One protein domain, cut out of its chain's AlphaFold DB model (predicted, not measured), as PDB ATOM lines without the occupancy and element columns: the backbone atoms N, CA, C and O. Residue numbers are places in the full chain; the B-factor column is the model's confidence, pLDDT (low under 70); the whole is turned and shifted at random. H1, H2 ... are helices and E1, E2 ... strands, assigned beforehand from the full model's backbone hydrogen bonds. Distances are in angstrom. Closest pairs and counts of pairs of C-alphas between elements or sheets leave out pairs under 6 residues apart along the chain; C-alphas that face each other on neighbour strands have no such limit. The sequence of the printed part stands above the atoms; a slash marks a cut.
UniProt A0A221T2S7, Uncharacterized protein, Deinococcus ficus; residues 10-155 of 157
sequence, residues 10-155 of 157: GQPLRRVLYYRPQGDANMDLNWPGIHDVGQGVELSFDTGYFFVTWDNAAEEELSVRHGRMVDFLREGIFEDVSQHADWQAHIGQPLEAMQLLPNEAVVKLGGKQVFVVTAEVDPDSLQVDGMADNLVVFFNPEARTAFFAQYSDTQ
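What this domain is: This is residues 10 to 155 of the 157 residues of an uncharacterized protein of Deinococcus ficus (UniProt A0A221T2S7). Two antiparallel sheets, E4 E3 E2 E1 E5 and E6 E7 E8 E9, make a sandwich that is only partly face to face: E2, E3 and E4 come near the second sheet, while E1 and E5 stay apart from its strands. Helix H3 packs on the face of the second sheet that is away from the first, and the one-turn helix H1 grazes the first sheet. The printed part has 146 residues, in the order E1 E2 E3 E4 H1 E5 H2 E6 E7 E8 E9 H3, and its class is mixed, helices and strands. It is compact, with a radius of gyration of the C-alphas of 14.5 A and spans of 39 by 37 by 26 A.

How they stand to each other: E1, residues 15 to 20, E2, residues 37 to 45, E3, residues 48 to 55, and E4, residues 62 to 66, form a meander, each strand the antiparallel neighbour of the one before. N 42 and O 17 are 2.8 A apart, N 41 and O 52 2.8 A, and N 53 and O 63 2.8 A, each within hydrogen-bond range. H1, residues 69 to 72, only grazes this sheet; its Met 69 and Phe 51 of E3 have their C-alphas 6.3 A apart, the closest of the two. E5, residues 77 to 80, is an edge strand beside E1, with N 18 and O 79 2.8 A apart. H2, residues 85 to 88, is only just not on this sheet, with 4 pairs of C-alphas within 10 A. E6, residues 95 to 101, E7, residues 104 to 109, E8, residues 112 to 119, and E9, residues 134 to 138, form a second meander, twisted, with N 99 and O 106 2.9 A apart, N 107 and O 114 2.9 A, and N 117 and O 136 2.9 A. The facing parts of the two sheets are 10.1 A apart centre to centre; the closest C-alphas of E2 and E9 are those of Gln 39 and Leu 135, 6.1 A. H3, residues 141 to 150, is on the second sheet at a height of 10.0 A, making two layers, a helix on one face of a sheet; it lies over E9 and runs along the strands, at 13 degrees to E9 on the local plane. In H3 every O i to N i+4 pair is within hydrogen-bond range; H1 and H2 are too short for such a pair.

Where its parts are: E1 begins at C-alpha 15 (265.992, 167.023, 126.325). E2 is 22.8 A long, E3 22.4 A, E8 21.2 A, E6 18.0 A and H3 14.4 A, which ends at C-alpha 150 (243.381, 179.852, 143.378).

The domain as a whole: The C-alphas farthest apart, of Asp 46 and Asp 153, are 39.9 A apart. The printed part has no cut. The links E1 to E2 and E8 to E9 are long. Mean pLDDT of the printed part is 77.6; residues 23 to 35, 56 to 60, 74, 120 to 134 and 151 to 155 are under 70.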
ATOM      1  N   GLY A  10     275.865 173.364 135.929       90.12
ATOM      2  CA  GLY A  10     276.607 173.947 134.817       90.12
ATOM      3  C   GLY A  10     276.358 173.268 133.470       90.12
ATOM      4  O   GLY A  10     276.830 173.773 132.452       90.12
ATOM      5  N   GLN A  11     275.614 172.158 133.428       92.62
ATOM      6  CA  GLN A  11     275.406 171.420 132.188       92.62
ATOM      7  C   GLN A  11     274.184 171.881 131.410       92.62
ATOM      8  O   GLN A  11     273.134 172.122 132.010       92.62
ATOM      9  N   PRO A  12     274.293 171.975 130.073       94.88
ATOM     10  CA  PRO A  12     273.188 172.392 129.233       94.88
ATOM     11  C   PRO A  12     272.109 171.310 129.168       94.88
ATOM     12  O   PRO A  12     272.396 170.165 128.812       94.88
ATOM     13  N   LEU A  13     270.859 171.688 129.435       95.25
ATOM     14  CA  LEU A  13     269.709 170.813 129.219       95.25
ATOM     15  C   LEU A  13     269.624 170.416 127.739       95.25
ATOM     16  O   LEU A  13     269.657 171.269 126.853       95.25
ATOM     17  N   ARG A  14     269.507 169.124 127.449       96.25
ATOM     18  CA  ARG A  14     269.435 168.598 126.077       96.25
ATOM     19  C   ARG A  14     268.043 168.182 125.666       96.25
ATOM     20  O   ARG A  14     267.688 168.343 124.501       96.25
ATOM     21  N   ARG A  15     267.290 167.620 126.601       95.88
ATOM     22  CA  ARG A  15     265.992 167.023 126.325       95.88
ATOM     23  C   ARG A  15     265.149 166.999 127.583       95.88
ATOM     24  O   ARG A  15     265.693 166.859 128.677       95.88
ATOM     25  N   VAL A  16     263.844 167.081 127.387       93.56
ATOM     26  CA  VAL A  16     262.850 166.890 128.433       93.56
ATOM     27  C   VAL A  16     261.884 165.804 127.996       93.56
ATOM     28  O   VAL A  16     261.286 165.897 126.923       93.56
ATOM     29  N   LEU A  17     261.754 164.773 128.825       92.50
ATOM     30  CA  LEU A  17     260.729 163.750 128.672       92.50
ATOM     31  C   LEU A  17     259.689 163.914 129.770       92.50
ATOM     32  O   LEU A  17     260.029 163.938 130.951       92.50
ATOM     33  N   TYR A  18     258.429 163.984 129.371       89.88
ATOM     34  CA  TYR A  18     257.301 163.871 130.278       89.88
ATOM     35  C   TYR A  18     256.826 162.420 130.305       89.88
ATOM     36  O   TYR A  18     256.733 161.779 129.257       89.88
ATOM     37  N   TYR A  19     256.547 161.893 131.488       86.75
ATOM     38  CA  TYR A  19     256.041 160.544 131.682       86.75
ATOM     39  C   TYR A  19     254.656 160.565 132.314       86.75
ATOM     40  O   TYR A  19     254.394 161.311 133.261       86.75
ATOM     41  N   ARG A  20     253.811 159.661 131.820       81.88
ATOM     42  CA  ARG A  20     252.520 159.320 132.415       81.88
ATOM     43  C   ARG A  20     252.289 157.807 132.389       81.88
ATOM     44  O   ARG A  20     252.758 157.142 131.455       81.88
ATOM     45  N   PRO A  21     251.527 157.257 133.346       77.94
ATOM     46  CA  PRO A  21     251.223 155.841 133.375       77.94
ATOM     47  C   PRO A  21     250.204 155.521 132.277       77.94
ATOM     48  O   PRO A  21     249.477 156.388 131.779       77.94
ATOM     49  N   GLN A  22     250.155 154.256 131.868       73.12
ATOM     50  CA  GLN A  22     249.127 153.762 130.962       73.12
ATOM     51  C   GLN A  22     248.199 152.823 131.738       73.12
ATOM     52  O   GLN A  22     248.559 151.683 131.991       73.12
ATOM     53  N   GLY A  23     246.996 153.295 132.080       67.38
ATOM     54  CA  GLY A  23     246.036 152.540 132.895       67.38
ATOM     55  C   GLY A  23     246.161 152.838 134.392       67.38
ATOM     56  O   GLY A  23     246.631 153.910 134.766       67.38
ATOM     57  N   ASP A  24     245.717 151.897 135.225       56.03
ATOM     58  CA  ASP A  24     245.723 152.021 136.685       56.03
ATOM     59  C   ASP A  24     247.138 151.730 137.219       56.03
ATOM     60  O   ASP A  24     247.459 150.570 137.452       56.03
ATOM     61  N   ALA A  25     247.961 152.770 137.401       55.94
ATOM     62  CA  ALA A  25     249.212 152.754 138.178       55.94
ATOM     63  C   ALA A  25     250.347 151.797 137.731       55.94
ATOM     64  O   ALA A  25     250.171 150.625 137.398       55.94
ATOM     65  N   ASN A  26     251.591 152.279 137.782       58.22
ATOM     66  CA  ASN A  26     252.762 151.478 137.410       58.22
ATOM     67  C   ASN A  26     253.193 150.593 138.599       58.22
ATOM     68  O   ASN A  26     254.074 150.961 139.368       58.22
ATOM     69  N   MET A  27     252.556 149.428 138.771       53.50
ATOM     70  CA  MET A  27     252.757 148.551 139.943       53.50
ATOM     71  C   MET A  27     253.999 147.630 139.888       53.50
ATOM     72  O   MET A  27     254.233 146.875 140.832       53.50
ATOM     73  N   ASP A  28     254.795 147.641 138.810       53.19
ATOM     74  CA  ASP A  28     255.956 146.738 138.643       53.19
ATOM     75  C   ASP A  28     257.256 147.517 138.381       53.19
ATOM     76  O   ASP A  28     257.879 147.460 137.314       53.19
ATOM     77  N   LEU A  29     257.643 148.306 139.382       63.09
ATOM     78  CA  LEU A  29     258.821 149.166 139.359       63.09
ATOM     79  C   LEU A  29     260.086 148.368 139.693       63.09
ATOM     80  O   LEU A  29     260.136 147.622 140.669       63.09
ATOM     81  N   ASN A  30     261.179 148.612 138.961       62.72
ATOM     82  CA  ASN A  30     262.516 148.138 139.366       62.72
ATOM     83  C   ASN A  30     263.102 148.970 140.530       62.72
ATOM     84  O   ASN A  30     264.292 148.876 140.840       62.72
ATOM     85  N   TRP A  31     262.284 149.823 141.148       66.81
ATOM     86  CA  TRP A  31     262.699 150.822 142.114       66.81
ATOM     87  C   TRP A  31     262.409 150.347 143.545       66.81
ATOM     88  O   TRP A  31     261.252 150.175 143.922       66.81
ATOM     89  N   PRO A  32     263.438 150.155 144.385       59.12
ATOM     90  CA  PRO A  32     263.223 149.781 145.776       59.12
ATOM     91  C   PRO A  32     262.550 150.915 146.566       59.12
ATOM     92  O   PRO A  32     263.127 151.994 146.711       59.12
ATOM     93  N   GLY A  33     261.365 150.633 147.115       59.03
ATOM     94  CA  GLY A  33     260.638 151.512 148.040       59.03
ATOM     95  C   GLY A  33     259.632 152.471 147.400       59.03
ATOM     96  O   GLY A  33     259.066 153.270 148.131       59.03
ATOM     97  N   ILE A  34     259.417 152.388 146.084       62.50
ATOM     98  CA  ILE A  34     258.343 153.099 145.382       62.50
ATOM     99  C   ILE A  34     257.373 152.060 144.848       62.50
ATOM    100  O   ILE A  34     257.796 151.030 144.313       62.50
ATOM    101  N   HIS A  35     256.084 152.313 145.043       62.75
ATOM    102  CA  HIS A  35     255.036 151.327 144.800       62.75
ATOM    103  C   HIS A  35     254.027 151.773 143.741       62.75
ATOM    104  O   HIS A  35     253.413 150.906 143.122       62.75
ATOM    105  N   ASP A  36     253.909 153.081 143.495       70.88
ATOM    106  CA  ASP A  36     253.005 153.626 142.489       70.88
ATOM    107  C   ASP A  36     253.499 154.987 141.975       70.88
ATOM    108  O   ASP A  36     253.420 155.994 142.672       70.88
ATOM    109  N   VAL A  37     254.036 155.031 140.753       74.62
ATOM    110  CA  VAL A  37     254.435 156.301 140.127       74.62
ATOM    111  C   VAL A  37     253.292 156.832 139.274       74.62
ATOM    112  O   VAL A  37     252.991 156.261 138.219       74.62
ATOM    113  N   GLY A  38     252.752 157.979 139.695       76.00
ATOM    114  CA  GLY A  38     251.757 158.746 138.957       76.00
ATOM    115  C   GLY A  38     252.375 159.371 137.712       76.00
ATOM    116  O   GLY A  38     252.252 158.844 136.613       76.00
ATOM    117  N   GLN A  39     253.097 160.479 137.855       82.69
ATOM    118  CA  GLN A  39     253.680 161.219 136.726       82.69
ATOM    119  C   GLN A  39     255.170 161.498 136.938       82.69
ATOM    120  O   GLN A  39     255.714 161.286 138.025       82.69
ATOM    121  N   GLY A  40     255.854 161.964 135.890       86.25
ATOM    122  CA  GLY A  40     257.278 162.261 135.973       86.25
ATOM    123  C   GLY A  40     257.803 163.196 134.892       86.25
ATOM    124  O   GLY A  40     257.263 163.286 133.793       86.25
ATOM    125  N   VAL A  41     258.900 163.877 135.208       90.38
ATOM    126  CA  VAL A  41     259.659 164.730 134.293       90.38
ATOM    127  C   VAL A  41     261.122 164.319 134.357       90.38
ATOM    128  O   VAL A  41     261.748 164.407 135.410       90.38
ATOM    129  N   GLU A  42     261.686 163.901 133.230       92.88
ATOM    130  CA  GLU A  42     263.114 163.625 133.076       92.88
ATOM    131  C   GLU A  42     263.797 164.757 132.317       92.88
ATOM    132  O   GLU A  42     263.382 165.143 131.222       92.88
ATOM    133  N   LEU A  43     264.898 165.239 132.885       92.31
ATOM    134  CA  LEU A  43     265.817 166.181 132.272       92.31
ATOM    135  C   LEU A  43     267.087 165.435 131.844       92.31
ATOM    136  O   LEU A  43     267.774 164.805 132.649       92.31
ATOM    137  N   SER A  44     267.412 165.518 130.555       94.94
ATOM    138  CA  SER A  44     268.618 164.913 129.985       94.94
ATOM    139  C   SER A  44     269.728 165.942 129.795       94.94
ATOM    140  O   SER A  44     269.491 167.023 129.253       94.94
ATOM    141  N   PHE A  45     270.955 165.558 130.124       93.38
ATOM    142  CA  PHE A  45     272.185 166.331 129.946       93.38
ATOM    143  C   PHE A  45     273.226 165.484 129.204       93.38
ATOM    144  O   PHE A  45     273.030 164.288 128.985       93.38
ATOM    145  N   ASP A  46     274.354 166.079 128.817       90.50
ATOM    146  CA  ASP A  46     275.410 165.336 128.114       90.50
ATOM    147  C   ASP A  46     276.066 164.261 128.999       90.50
ATOM    148  O   ASP A  46     276.519 163.238 128.487       90.50
ATOM    149  N   THR A  47     276.116 164.462 130.321       88.00
ATOM    150  CA  THR A  47     276.728 163.490 131.245       88.00
ATOM    151  C   THR A  47     275.756 162.504 131.869       88.00
ATOM    152  O   THR A  47     276.204 161.610 132.581       88.00
ATOM    153  N   GLY A  48     274.452 162.647 131.647       91.19
ATOM    154  CA  GLY A  48     273.480 161.778 132.292       91.19
ATOM    155  C   GLY A  48     272.075 162.349 132.321       91.19
ATOM    156  O   GLY A  48     271.714 163.233 131.545       91.19
ATOM    157  N   TYR A  49     271.280 161.798 133.223       91.50
ATOM    158  CA  TYR A  49     269.843 162.006 133.291       91.50
ATOM    159  C   TYR A  49     269.462 162.166 134.746       91.50
ATOM    160  O   TYR A  49     269.970 161.437 135.598       91.50
ATOM    161  N   PHE A  50     268.535 163.064 135.024       89.44
ATOM    162  CA  PHE A  50     267.818 163.013 136.282       89.44
ATOM    163  C   PHE A  50     266.336 163.174 136.019       89.44
ATOM    164  O   PHE A  50     265.933 163.785 135.029       89.44
ATOM    165  N   PHE A  51     265.524 162.650 136.919       89.06
ATOM    166  CA  PHE A  51     264.089 162.800 136.823       89.06
ATOM    167  C   PHE A  51     263.461 163.072 138.179       89.06
ATOM    168  O   PHE A  51     264.011 162.734 139.231       89.06
ATOM    169  N   VAL A  52     262.303 163.713 138.110       87.81
ATOM    170  CA  VAL A  52     261.404 163.999 139.219       87.81
ATOM    171  C   VAL A  52     260.130 163.210 138.964       87.81
ATOM    172  O   VAL A  52     259.575 163.301 137.874       87.81
ATOM    173  N   THR A  53     259.678 162.429 139.934       83.94
ATOM    174  CA  THR A  53     258.432 161.662 139.858       83.94
ATOM    175  C   THR A  53     257.575 161.937 141.071       83.94
ATOM    176  O   THR A  53     258.100 162.174 142.157       83.94
ATOM    177  N   TRP A  54     256.272 161.837 140.885       80.50
ATOM    178  CA  TRP A  54     255.313 161.832 141.975       80.50
ATOM    179  C   TRP A  54     254.930 160.394 142.331       80.50
ATOM    180  O   TRP A  54     254.603 159.604 141.439       80.50
ATOM    181  N   ASP A  55     255.062 160.051 143.613       76.19
ATOM    182  CA  ASP A  55     254.721 158.736 144.159       76.19
ATOM    183  C   ASP A  55     253.335 158.786 144.812       76.19
ATOM    184  O   ASP A  55     253.171 159.362 145.883       76.19
ATOM    185  N   ASN A  56     252.346 158.149 144.184       66.62
ATOM    186  CA  ASN A  56     250.964 158.117 144.665       66.62
ATOM    187  C   ASN A  56     250.792 157.211 145.900       66.62
ATOM    188  O   ASN A  56     249.778 157.281 146.590       66.62
ATOM    189  N   ALA A  57     251.756 156.329 146.185       61.00
ATOM    190  CA  ALA A  57     251.669 155.377 147.290       61.00
ATOM    191  C   ALA A  57     252.414 155.838 148.554       61.00
ATOM    192  O   ALA A  57     252.081 155.382 149.652       61.00
ATOM    193  N   ALA A  58     253.420 156.706 148.423       55.28
ATOM    194  CA  ALA A  58     254.258 157.174 149.528       55.28
ATOM    195  C   ALA A  58     253.917 158.614 149.941       55.28
ATOM    196  O   ALA A  58     254.671 159.537 149.650       55.28
ATOM    197  N   GLU A  59     252.781 158.794 150.623       59.00
ATOM    198  CA  GLU A  59     252.339 160.103 151.154       59.00
ATOM    199  C   GLU A  59     252.263 161.220 150.088       59.00
ATOM    200  O   GLU A  59     252.304 162.395 150.434       59.00
ATOM    201  N   GLU A  60     252.135 160.855 148.803       63.53
ATOM    202  CA  GLU A  60     252.042 161.783 147.664       63.53
ATOM    203  C   GLU A  60     253.276 162.691 147.481       63.53
ATOM    204  O   GLU A  60     253.184 163.794 146.940       63.53
ATOM    205  N   GLU A  61     254.461 162.220 147.878       72.94
ATOM    206  CA  GLU A  61     255.691 163.016 147.839       72.94
ATOM    207  C   GLU A  61     256.383 163.046 146.459       72.94
ATOM    208  O   GLU A  61     256.314 162.117 145.639       72.94
ATOM    209  N   LEU A  62     257.160 164.112 146.225       80.25
ATOM    210  CA  LEU A  62     258.085 164.180 145.093       80.25
ATOM    211  C   LEU A  62     259.382 163.417 145.360       80.25
ATOM    212  O   LEU A  62     260.147 163.702 146.281       80.25
ATOM    213  N   SER A  63     259.720 162.522 144.438       79.75
ATOM    214  CA  SER A  63     260.997 161.821 144.401       79.75
ATOM    215  C   SER A  63     261.890 162.351 143.291       79.75
ATOM    216  O   SER A  63     261.480 162.442 142.139       79.75
ATOM    217  N   VAL A  64     263.160 162.612 143.611       81.88
ATOM    218  CA  VAL A  64     264.186 162.925 142.606       81.88
ATOM    219  C   VAL A  64     265.253 161.849 142.565       81.88
ATOM    220  O   VAL A  64     265.733 161.380 143.608       81.88
ATOM    221  N   ARG A  65     265.631 161.448 141.349       81.81
ATOM    222  CA  ARG A  65     266.629 160.408 141.107       81.81
ATOM    223  C   ARG A  65     267.541 160.727 139.938       81.81
ATOM    224  O   ARG A  65     267.158 161.375 138.970       81.81
ATOM    225  N   HIS A  66     268.748 160.190 140.049       85.81
ATOM    226  CA  HIS A  66     269.691 160.065 138.953       85.81
ATOM    227  C   HIS A  66     269.389 158.802 138.128       85.81
ATOM    228  O   HIS A  66     269.007 157.770 138.685       85.81
ATOM    229  N   GLY A  67     269.614 158.870 136.817       87.94
ATOM    230  CA  GLY A  67     269.362 157.795 135.861       87.94
ATOM    231  C   GLY A  67     268.212 158.127 134.918       87.94
ATOM    232  O   GLY A  67     267.618 159.200 135.003       87.94
ATOM    233  N   ARG A  68     267.920 157.222 133.981       87.88
ATOM    234  CA  ARG A  68     266.788 157.404 133.073       87.88
ATOM    235  C   ARG A  68     265.531 156.856 133.705       87.88
ATOM    236  O   ARG A  68     265.525 155.723 134.168       87.88
ATOM    237  N   MET A  69     264.452 157.607 133.625       84.81
ATOM    238  CA  MET A  69     263.136 157.225 134.103       84.81
ATOM    239  C   MET A  69     262.668 155.905 133.465       84.81
ATOM    240  O   MET A  69     262.147 155.041 134.163       84.81
ATOM    241  N   VAL A  70     262.971 155.681 132.179       82.88
ATOM    242  CA  VAL A  70     262.686 154.414 131.466       82.88
ATOM    243  C   VAL A  70     263.405 153.187 132.041       82.88
ATOM    244  O   VAL A  70     262.976 152.064 131.799       82.88
ATOM    245  N   ASP A  71     264.498 153.366 132.788       82.06
ATOM    246  CA  ASP A  71     265.204 152.242 133.416       82.06
ATOM    247  C   ASP A  71     264.488 151.788 134.709       82.06
ATOM    248  O   ASP A  71     264.642 150.643 135.149       82.06
ATOM    249  N   PHE A  72     263.679 152.673 135.304       75.19
ATOM    250  CA  PHE A  72     262.913 152.422 136.530       75.19
ATOM    251  C   PHE A  72     261.454 152.050 136.250       75.19
ATOM    252  O   PHE A  72     260.891 151.233 136.982       75.19
ATOM    253  N   LEU A  73     260.866 152.623 135.196       76.38
ATOM    254  CA  LEU A  73     259.464 152.463 134.810       76.38
ATOM    255  C   LEU A  73     259.359 151.534 133.590       76.38
ATOM    256  O   LEU A  73     259.920 151.828 132.535       76.38
ATOM    257  N   ARG A  74     258.654 150.405 133.728       65.94
ATOM    258  CA  ARG A  74     258.538 149.390 132.661       65.94
ATOM    259  C   ARG A  74     257.478 149.720 131.613       65.94
ATOM    260  O   ARG A  74     257.649 149.369 130.448       65.94
ATOM    261  N   GLU A  75     256.400 150.376 132.027       75.00
ATOM    262  CA  GLU A  75     255.248 150.700 131.184       75.00
ATOM    263  C   GLU A  75     254.921 152.194 131.271       75.00
ATOM    264  O   GLU A  75     255.442 152.901 132.130       75.00
ATOM    265  N   GLY A  76     254.082 152.689 130.364       79.44
ATOM    266  CA  GLY A  76     253.675 154.090 130.304       79.44
ATOM    267  C   GLY A  76     254.189 154.834 129.076       79.44
ATOM    268  O   GLY A  76     254.847 154.281 128.190       79.44
ATOM    269  N   ILE A  77     253.809 156.103 128.991       83.81
ATOM    270  CA  ILE A  77     254.023 156.940 127.816       83.81
ATOM    271  C   ILE A  77     255.067 157.989 128.154       83.81
ATOM    272  O   ILE A  77     254.905 158.745 129.106       83.81
ATOM    273  N   PHE A  78     256.117 158.027 127.335       86.56
ATOM    274  CA  PHE A  78     257.203 158.993 127.417       86.56
ATOM    275  C   PHE A  78     257.092 159.946 126.236       86.56
ATOM    276  O   PHE A  78     257.331 159.562 125.088       86.56
ATOM    277  N   GLU A  79     256.716 161.183 126.515       89.19
ATOM    278  CA  GLU A  79     256.533 162.223 125.517       89.19
ATOM    279  C   GLU A  79     257.714 163.190 125.527       89.19
ATOM    280  O   GLU A  79     258.117 163.707 126.567       89.19
ATOM    281  N   ASP A  80     258.286 163.438 124.350       92.25
ATOM    282  CA  ASP A  80     259.345 164.426 124.192       92.25
ATOM    283  C   ASP A  80     258.753 165.826 124.065       92.25
ATOM    284  O   ASP A  80     258.310 166.241 122.994       92.25
ATOM    285  N   VAL A  81     258.785 166.560 125.172       91.88
ATOM    286  CA  VAL A  81     258.237 167.916 125.267       91.88
ATOM    287  C   VAL A  81     259.298 168.991 125.030       91.88
ATOM    288  O   VAL A  81     259.035 170.174 125.230       91.88
ATOM    289  N   SER A  82     260.489 168.625 124.541       92.62
ATOM    290  CA  SER A  82     261.599 169.570 124.331       92.62
ATOM    291  C   SER A  82     261.269 170.695 123.340       92.62
ATOM    292  O   SER A  82     261.912 171.742 123.361       92.62
ATOM    293  N   GLN A  83     260.299 170.477 122.445       89.62
ATOM    294  CA  GLN A  83     259.834 171.479 121.476       89.62
ATOM    295  C   GLN A  83     258.599 172.260 121.950       89.62
ATOM    296  O   GLN A  83     258.157 173.163 121.242       89.62
ATOM    297  N   HIS A  84     258.039 171.940 123.121       88.44
ATOM    298  CA  HIS A  84     256.964 172.734 123.710       88.44
ATOM    299  C   HIS A  84     257.477 174.145 124.019       88.44
ATOM    300  O   HIS A  84     258.619 174.295 124.451       88.44
ATOM    301  N   ALA A  85     256.656 175.179 123.815       83.69
ATOM    302  CA  ALA A  85     257.090 176.577 123.932       83.69
ATOM    303  C   ALA A  85     257.712 176.896 125.305       83.69
ATOM    304  O   ALA A  85     258.706 177.620 125.380       83.69
ATOM    305  N   ASP A  86     257.175 176.288 126.365       82.31
ATOM    306  CA  ASP A  86     257.665 176.455 127.735       82.31
ATOM    307  C   ASP A  86     259.041 175.827 127.980       82.31
ATOM    308  O   ASP A  86     259.765 176.288 128.848       82.31
ATOM    309  N   TRP A  87     259.437 174.809 127.210       88.69
ATOM    310  CA  TRP A  87     260.727 174.122 127.366       88.69
ATOM    311  C   TRP A  87     261.754 174.535 126.320       88.69
ATOM    312  O   TRP A  87     262.944 174.621 126.623       88.69
ATOM    313  N   GLN A  88     261.309 174.823 125.096       91.19
ATOM    314  CA  GLN A  88     262.169 175.071 123.942       91.19
ATOM    315  C   GLN A  88     263.179 176.194 124.208       91.19
ATOM    316  O   GLN A  88     264.346 176.073 123.839       91.19
ATOM    317  N   ALA A  89     262.758 177.261 124.895       90.00
ATOM    318  CA  ALA A  89     263.623 178.390 125.242       90.00
ATOM    319  C   ALA A  89     264.716 178.047 126.279       90.00
ATOM    320  O   ALA A  89     265.677 178.802 126.432       90.00
ATOM    321  N   HIS A  90     264.581 176.921 126.980       91.44
ATOM    322  CA  HIS A  90     265.486 176.469 128.038       91.44
ATOM    323  C   HIS A  90     266.424 175.344 127.581       91.44
ATOM    324  O   HIS A  90     267.416 175.060 128.253       91.44
ATOM    325  N   ILE A  91     266.168 174.732 126.420       95.19
ATOM    326  CA  ILE A  91     267.097 173.780 125.810       95.19
ATOM    327  C   ILE A  91     268.431 174.480 125.507       95.19
ATOM    328  O   ILE A  91     268.488 175.578 124.955       95.19
ATOM    329  N   GLY A  92     269.527 173.828 125.884       95.31
ATOM    330  CA  GLY A  92     270.894 174.328 125.775       95.31
ATOM    331  C   GLY A  92     271.337 175.219 126.936       95.31
ATOM    332  O   GLY A  92     272.514 175.571 126.993       95.31
ATOM    333  N   GLN A  93     270.438 175.571 127.859       95.38
ATOM    334  CA  GLN A  93     270.775 176.413 129.002       95.38
ATOM    335  C   GLN A  93     271.345 175.592 130.164       95.38
ATOM    336  O   GLN A  93     270.873 174.477 130.400       95.38
ATOM    337  N   PRO A  94     272.344 176.123 130.896       93.94
ATOM    338  CA  PRO A  94     272.970 175.408 131.997       93.94
ATOM    339  C   PRO A  94     272.024 175.265 133.192       93.94
ATOM    340  O   PRO A  94     271.272 176.194 133.507       93.94
ATOM    341  N   LEU A  95     272.108 174.118 133.867       91.06
ATOM    342  CA  LEU A  95     271.467 173.887 135.156       91.06
ATOM    343  C   LEU A  95     272.207 174.634 136.269       91.06
ATOM    344  O   LEU A  95     273.429 174.577 136.380       91.06
ATOM    345  N   GLU A  96     271.464 175.272 137.156       88.50
ATOM    346  CA  GLU A  96     271.967 175.859 138.391       88.50
ATOM    347  C   GLU A  96     271.081 175.412 139.557       88.50
ATOM    348  O   GLU A  96     269.894 175.172 139.356       88.50
ATOM    349  N   ALA A  97     271.677 175.336 140.754       78.06
ATOM    350  CA  ALA A  97     271.048 175.183 142.072       78.06
ATOM    351  C   ALA A  97     269.712 174.412 142.113       78.06
ATOM    352  O   ALA A  97     268.661 174.945 141.761       78.06
ATOM    353  N   MET A  98     269.749 173.200 142.665       82.00
ATOM    354  CA  MET A  98     268.556 172.403 142.915       82.00
ATOM    355  C   MET A  98     268.146 172.457 144.389       82.00
ATOM    356  O   MET A  98     268.992 172.303 145.269       82.00
ATOM    357  N   GLN A  99     266.860 172.656 144.662       79.38
ATOM    358  CA  GLN A  99     266.284 172.591 146.003       79.38
ATOM    359  C   GLN A  99     265.098 171.633 146.006       79.38
ATOM    360  O   GLN A  99     264.263 171.687 145.110       79.38
ATOM    361  N   LEU A 100     265.028 170.780 147.026       71.69
ATOM    362  CA  LEU A 100     263.895 169.894 147.261       71.69
ATOM    363  C   LEU A 100     263.130 170.364 148.490       71.69
ATOM    364  O   LEU A 100     263.713 170.581 149.555       71.69
ATOM    365  N   LEU A 101     261.833 170.527 148.307       74.69
ATOM    366  CA  LEU A 101     260.817 170.734 149.321       74.69
ATOM    367  C   LEU A 101     259.858 169.530 149.247       74.69
ATOM    368  O   LEU A 101     259.819 168.881 148.200       74.69
ATOM    369  N   PRO A 102     259.089 169.233 150.310       72.12
ATOM    370  CA  PRO A 102     258.238 168.036 150.379       72.12
ATOM    371  C   PRO A 102     257.383 167.774 149.122       72.12
ATOM    372  O   PRO A 102     257.312 166.643 148.657       72.12
ATOM    373  N   ASN A 103     256.867 168.838 148.497       77.50
ATOM    374  CA  ASN A 103     255.991 168.780 147.319       77.50
ATOM    375  C   ASN A 103     256.489 169.624 146.135       77.50
ATOM    376  O   ASN A 103     255.748 169.940 145.204       77.50
ATOM    377  N   GLU A 104     257.755 170.047 146.174       83.38
ATOM    378  CA  GLU A 104     258.304 170.949 145.163       83.38
ATOM    379  C   GLU A 104     259.798 170.697 144.926       83.38
ATOM    380  O   GLU A 104     260.623 170.773 145.835       83.38
ATOM    381  N   ALA A 105     260.171 170.464 143.671       86.31
ATOM    382  CA  ALA A 105     261.551 170.480 143.213       86.31
ATOM    383  C   ALA A 105     261.818 171.771 142.429       86.31
ATOM    384  O   ALA A 105     261.163 172.063 141.430       86.31
ATOM    385  N   VAL A 106     262.810 172.543 142.865       88.31
ATOM    386  CA  VAL A 106     263.205 173.808 142.234       88.31
ATOM    387  C   VAL A 106     264.546 173.629 141.551       88.31
ATOM    388  O   VAL A 106     265.510 173.223 142.194       88.31
ATOM    389  N   VAL A 107     264.631 173.986 140.274       88.94
ATOM    390  CA  VAL A 107     265.889 174.079 139.523       88.94
ATOM    391  C   VAL A 107     265.993 175.424 138.818       88.94
ATOM    392  O   VAL A 107     265.007 176.147 138.688       88.94
ATOM    393  N   LYS A 108     267.181 175.791 138.340       89.56
ATOM    394  CA  LYS A 108     267.352 176.954 137.464       89.56
ATOM    395  C   LYS A 108     267.935 176.549 136.122       89.56
ATOM    396  O   LYS A 108     268.933 175.842 136.077       89.56
ATOM    397  N   LEU A 109     267.333 177.032 135.039       90.12
ATOM    398  CA  LEU A 109     267.792 176.813 133.669       90.12
ATOM    399  C   LEU A 109     267.911 178.156 132.959       90.12
ATOM    400  O   LEU A 109     266.914 178.850 132.750       90.12
ATOM    401  N   GLY A 110     269.138 178.551 132.612       87.94
ATOM    402  CA  GLY A 110     269.384 179.825 131.922       87.94
ATOM    403  C   GLY A 110     268.951 181.036 132.750       87.94
ATOM    404  O   GLY A 110     268.351 181.975 132.230       87.94
ATOM    405  N   GLY A 111     269.173 180.977 134.067       86.12
ATOM    406  CA  GLY A 111     268.781 182.017 135.021       86.12
ATOM    407  C   GLY A 111     267.284 182.070 135.364       86.12
ATOM    408  O   GLY A 111     266.887 182.882 136.201       86.12
ATOM    409  N   LYS A 112     266.446 181.215 134.766       87.75
ATOM    410  CA  LYS A 112     265.013 181.098 135.078       87.75
ATOM    411  C   LYS A 112     264.782 179.989 136.094       87.75
ATOM    412  O   LYS A 112     265.335 178.907 135.936       87.75
ATOM    413  N   GLN A 113     263.978 180.262 137.119       89.19
ATOM    414  CA  GLN A 113     263.557 179.237 138.075       89.19
ATOM    415  C   GLN A 113     262.486 178.361 137.439       89.19
ATOM    416  O   GLN A 113     261.536 178.883 136.863       89.19
ATOM    417  N   VAL A 114     262.667 177.054 137.553       89.31
ATOM    418  CA  VAL A 114     261.721 176.030 137.135       89.31
ATOM    419  C   VAL A 114     261.294 175.278 138.383       89.31
ATOM    420  O   VAL A 114     262.130 174.741 139.107       89.31
ATOM    421  N   PHE A 115     259.997 175.281 138.637       87.81
ATOM    422  CA  PHE A 115     259.365 174.647 139.778       87.81
ATOM    423  C   PHE A 115     258.590 173.452 139.269       87.81
ATOM    424  O   PHE A 115     257.737 173.611 138.402       87.81
ATOM    425  N   VAL A 116     258.901 172.278 139.787       87.69
ATOM    426  CA  VAL A 116     258.216 171.027 139.495       87.69
ATOM    427  C   VAL A 116     257.460 170.665 140.764       87.69
ATOM    428  O   VAL A 116     258.094 170.407 141.784       87.69
ATOM    429  N   VAL A 117     256.132 170.734 140.731       83.75
ATOM    430  CA  VAL A 117     255.281 170.584 141.921       83.75
ATOM    431  C   VAL A 117     254.255 169.482 141.730       83.75
ATOM    432  O   VAL A 117     253.834 169.222 140.602       83.75
ATOM    433  N   THR A 118     253.829 168.876 142.829       79.12
ATOM    434  CA  THR A 118     252.635 168.025 142.869       79.12
ATOM    435  C   THR A 118     251.410 168.883 143.146       79.12
ATOM    436  O   THR A 118     251.462 169.825 143.940       79.12
ATOM    437  N   ALA A 119     250.318 168.613 142.438       71.31
ATOM    438  CA  ALA A 119     249.057 169.307 142.635       71.31
ATOM    439  C   ALA A 119     247.864 168.399 142.306       71.31
ATOM    440  O   ALA A 119     247.715 167.932 141.175       71.31
ATOM    441  N   GLU A 120     246.962 168.241 143.274       62.28
ATOM    442  CA  GLU A 120     245.643 167.614 143.107       62.28
ATOM    443  C   GLU A 120     244.625 168.610 142.513       62.28
ATOM    444  O   GLU A 120     243.583 168.909 143.102       62.28
ATOM    445  N   VAL A 121     244.945 169.240 141.378       55.12
ATOM    446  CA  VAL A 121     244.004 170.161 140.721       55.12
ATOM    447  C   VAL A 121     244.201 170.260 139.216       55.12
ATOM    448  O   VAL A 121     245.307 170.094 138.705       55.12
ATOM    449  N   ASP A 122     243.117 170.599 138.518       52.97
ATOM    450  CA  ASP A 122     243.089 170.852 137.078       52.97
ATOM    451  C   ASP A 122     242.526 172.246 136.753       52.97
ATOM    452  O   ASP A 122     241.344 172.502 137.025       52.97
ATOM    453  N   PRO A 123     243.370 173.170 136.239       46.03
ATOM    454  CA  PRO A 123     242.842 174.401 135.653       46.03
ATOM    455  C   PRO A 123     243.755 175.080 134.600       46.03
ATOM    456  O   PRO A 123     244.159 176.229 134.773       46.03
ATOM    457  N   ASP A 124     244.049 174.414 133.480       49.84
ATOM    458  CA  ASP A 124     244.459 175.066 132.210       49.84
ATOM    459  C   ASP A 124     245.949 175.444 131.947       49.84
ATOM    460  O   ASP A 124     246.212 176.378 131.184       49.84
ATOM    461  N   SER A 125     246.975 174.720 132.430       49.19
ATOM    462  CA  SER A 125     248.299 174.753 131.747       49.19
ATOM    463  C   SER A 125     249.198 173.538 132.014       49.19
ATOM    464  O   SER A 125     249.404 173.140 133.153       49.19
ATOM    465  N   LEU A 126     249.732 172.982 130.915       50.69
ATOM    466  CA  LEU A 126     250.513 171.735 130.775       50.69
ATOM    467  C   LEU A 126     249.784 170.420 131.118       50.69
ATOM    468  O   LEU A 126     250.429 169.386 131.271       50.69
ATOM    469  N   GLN A 127     248.451 170.419 131.150       48.44
ATOM    470  CA  GLN A 127     247.671 169.183 131.199       48.44
ATOM    471  C   GLN A 127     247.672 168.494 129.821       48.44
ATOM    472  O   GLN A 127     247.377 169.119 128.799       48.44
ATOM    473  N   VAL A 128     247.978 167.196 129.784       43.88
ATOM    474  CA  VAL A 128     247.597 166.322 128.664       43.88
ATOM    475  C   VAL A 128     246.264 165.672 129.055       43.88
ATOM    476  O   VAL A 128     246.196 164.986 130.068       43.88
ATOM    477  N   ASP A 129     245.215 165.942 128.279       34.38
ATOM    478  CA  ASP A 129     243.785 165.694 128.557       34.38
ATOM    479  C   ASP A 129     243.459 164.348 129.273       34.38
ATOM    480  O   ASP A 129     243.765 163.274 128.739       34.38
ATOM    481  N   GLY A 130     242.789 164.404 130.448       39.69
ATOM    482  CA  GLY A 130     242.053 163.270 131.054       39.69
ATOM    483  C   GLY A 130     242.373 162.761 132.484       39.69
ATOM    484  O   GLY A 130     242.108 161.581 132.714       39.69
ATOM    485  N   MET A 131     242.926 163.528 133.445       46.50
ATOM    486  CA  MET A 131     243.386 162.967 134.750       46.50
ATOM    487  C   MET A 131     243.179 163.884 135.982       46.50
ATOM    488  O   MET A 131     243.172 165.104 135.842       46.50
ATOM    489  N   ALA A 132     243.014 163.279 137.174       45.38
ATOM    490  CA  ALA A 132     242.667 163.924 138.457       45.38
ATOM    491  C   ALA A 132     243.866 164.256 139.378       45.38
ATOM    492  O   ALA A 132     243.665 164.835 140.433       45.38
ATOM    493  N   ASP A 133     245.091 163.956 138.950       59.41
ATOM    494  CA  ASP A 133     246.278 163.843 139.799       59.41
ATOM    495  C   ASP A 133     247.489 164.318 138.960       59.41
ATOM    496  O   ASP A 133     247.782 163.680 137.942       59.41
ATOM    497  N   ASN A 134     248.178 165.428 139.316       69.12
ATOM    498  CA  ASN A 134     249.125 166.100 138.401       69.12
ATOM    499  C   ASN A 134     250.497 166.535 138.965       69.12
ATOM    500  O   ASN A 134     250.657 166.989 140.097       69.12
ATOM    501  N   LEU A 135     251.485 166.505 138.068       79.31
ATOM    502  CA  LEU A 135     252.804 167.122 138.147       79.31
ATOM    503  C   LEU A 135     252.808 168.370 137.261       79.31
ATOM    504  O   LEU A 135     252.690 168.273 136.036       79.31
ATOM    505  N   VAL A 136     252.959 169.541 137.875       80.44
ATOM    506  CA  VAL A 136     252.864 170.841 137.199       80.44
ATOM    507  C   VAL A 136     254.226 171.523 137.179       80.44
ATOM    508  O   VAL A 136     254.982 171.468 138.152       80.44
ATOM    509  N   VAL A 137     254.549 172.182 136.063       85.62
ATOM    510  CA  VAL A 137     255.828 172.878 135.880       85.62
ATOM    511  C   VAL A 137     255.615 174.376 135.696       85.62
ATOM    512  O   VAL A 137     254.944 174.806 134.761       85.62
ATOM    513  N   PHE A 138     256.248 175.189 136.543       87.50
ATOM    514  CA  PHE A 138     256.222 176.650 136.447       87.50
ATOM    515  C   PHE A 138     257.609 177.206 136.151       87.50
ATOM    516  O   PHE A 138     258.583 176.809 136.775       87.50
ATOM    517  N   PHE A 139     257.700 178.204 135.271       86.62
ATOM    518  CA  PHE A 139     258.965 178.870 134.915       86.62
ATOM    519  C   PHE A 139     259.148 180.245 135.580       86.62
ATOM    520  O   PHE A 139     260.046 181.021 135.227       86.62
ATOM    521  N   ASN A 140     258.246 180.597 136.499       84.00
ATOM    522  CA  ASN A 140     258.343 181.798 137.317       84.00
ATOM    523  C   ASN A 140     257.563 181.637 138.640       84.00
ATOM    524  O   ASN A 140     256.554 180.925 138.677       84.00
ATOM    525  N   PRO A 141     258.041 182.264 139.731       84.94
ATOM    526  CA  PRO A 141     257.434 182.126 141.052       84.94
ATOM    527  C   PRO A 141     256.055 182.782 141.137       84.94
ATOM    528  O   PRO A 141     255.225 182.352 141.939       84.94
ATOM    529  N   GLU A 142     255.783 183.806 140.327       85.94
ATOM    530  CA  GLU A 142     254.495 184.497 140.309       85.94
ATOM    531  C   GLU A 142     253.371 183.574 139.826       85.94
ATOM    532  O   GLU A 142     252.324 183.525 140.460       85.94
ATOM    533  N   ALA A 143     253.600 182.802 138.762       83.56
ATOM    534  CA  ALA A 143     252.658 181.824 138.222       83.56
ATOM    535  C   ALA A 143     252.428 180.679 139.208       83.56
ATOM    536  O   ALA A 143     251.278 180.343 139.480       83.56
ATOM    537  N   ARG A 144     253.502 180.159 139.821       85.12
ATOM    538  CA  ARG A 144     253.405 179.157 140.894       85.12
ATOM    539  C   ARG A 144     252.540 179.673 142.048       85.12
ATOM    540  O   ARG A 144     251.631 178.999 142.512       85.12
ATOM    541  N   THR A 145     252.801 180.896 142.507       84.62
ATOM    542  CA  THR A 145     252.053 181.512 143.615       84.62
ATOM    543  C   THR A 145     250.601 181.790 143.231       84.62
ATOM    544  O   THR A 145     249.701 181.549 144.029       84.62
ATOM    545  N   ALA A 146     250.357 182.283 142.015       82.94
ATOM    546  CA  ALA A 146     249.018 182.561 141.507       82.94
ATOM    547  C   ALA A 146     248.183 181.286 141.342       82.94
ATOM    548  O   ALA A 146     246.982 181.336 141.594       82.94
ATOM    549  N   PHE A 147     248.809 180.166 140.962       78.75
ATOM    550  CA  PHE A 147     248.181 178.848 140.940       78.75
ATOM    551  C   PHE A 147     247.710 178.456 142.345       78.75
ATOM    552  O   PHE A 147     246.514 178.332 142.582       78.75
ATOM    553  N   PHE A 148     248.614 178.402 143.326       76.81
ATOM    554  CA  PHE A 148     248.242 178.025 144.696       76.81
ATOM    555  C   PHE A 148     247.288 179.018 145.376       76.81
ATOM    556  O   PHE A 148     246.533 178.638 146.269       76.81
ATOM    557  N   ALA A 149     247.275 180.291 144.974       80.12
ATOM    558  CA  ALA A 149     246.307 181.269 145.473       80.12
ATOM    559  C   ALA A 149     244.866 180.979 145.012       80.12
ATOM    560  O   ALA A 149     243.925 181.384 145.692       80.12
ATOM    561  N   GLN A 150     244.689 180.294 143.878       72.25
ATOM    562  CA  GLN A 150     243.381 179.852 143.378       72.25
ATOM    563  C   GLN A 150     242.914 178.555 144.054       72.25
ATOM    564  O   GLN A 150     241.713 178.308 144.130       72.25
ATOM    565  N   TYR A 151     243.853 177.780 144.601       68.94
ATOM    566  CA  TYR A 151     243.620 176.476 145.221       68.94
ATOM    567  C   TYR A 151     244.125 176.471 146.657       68.94
ATOM    568  O   TYR A 151     245.066 175.761 147.001       68.94
ATOM    569  N   SER A 152     243.502 177.287 147.511       58.16
ATOM    570  CA  SER A 152     243.893 177.432 148.920       58.16
ATOM    571  C   SER A 152     243.963 176.107 149.681       58.16
ATOM    572  O   SER A 152     244.765 175.988 150.602       58.16
ATOM    573  N   ASP A 153     243.175 175.114 149.267       56.62
ATOM    574  CA  ASP A 153     243.112 173.796 149.902       56.62
ATOM    575  C   ASP A 153     244.337 172.919 149.561       56.62
ATOM    576  O   ASP A 153     244.632 171.975 150.284       56.62
ATOM    577  N   THR A 154     245.111 173.285 148.527       54.44
ATOM    578  CA  THR A 154     246.388 172.636 148.153       54.44
ATOM    579  C   THR A 154     247.624 173.276 148.789       54.44
ATOM    580  O   THR A 154     248.740 172.815 148.581       54.44
ATOM    581  N   GLN A 155     247.463 174.343 149.586       50.88
ATOM    582  CA  GLN A 155     248.586 174.996 150.283       50.88
ATOM    583  C   GLN A 155     249.047 174.249 151.544       50.88
ATOM    584  O   GLN A 155     250.001 174.678 152.195       50.88
TER     585      GLN A 155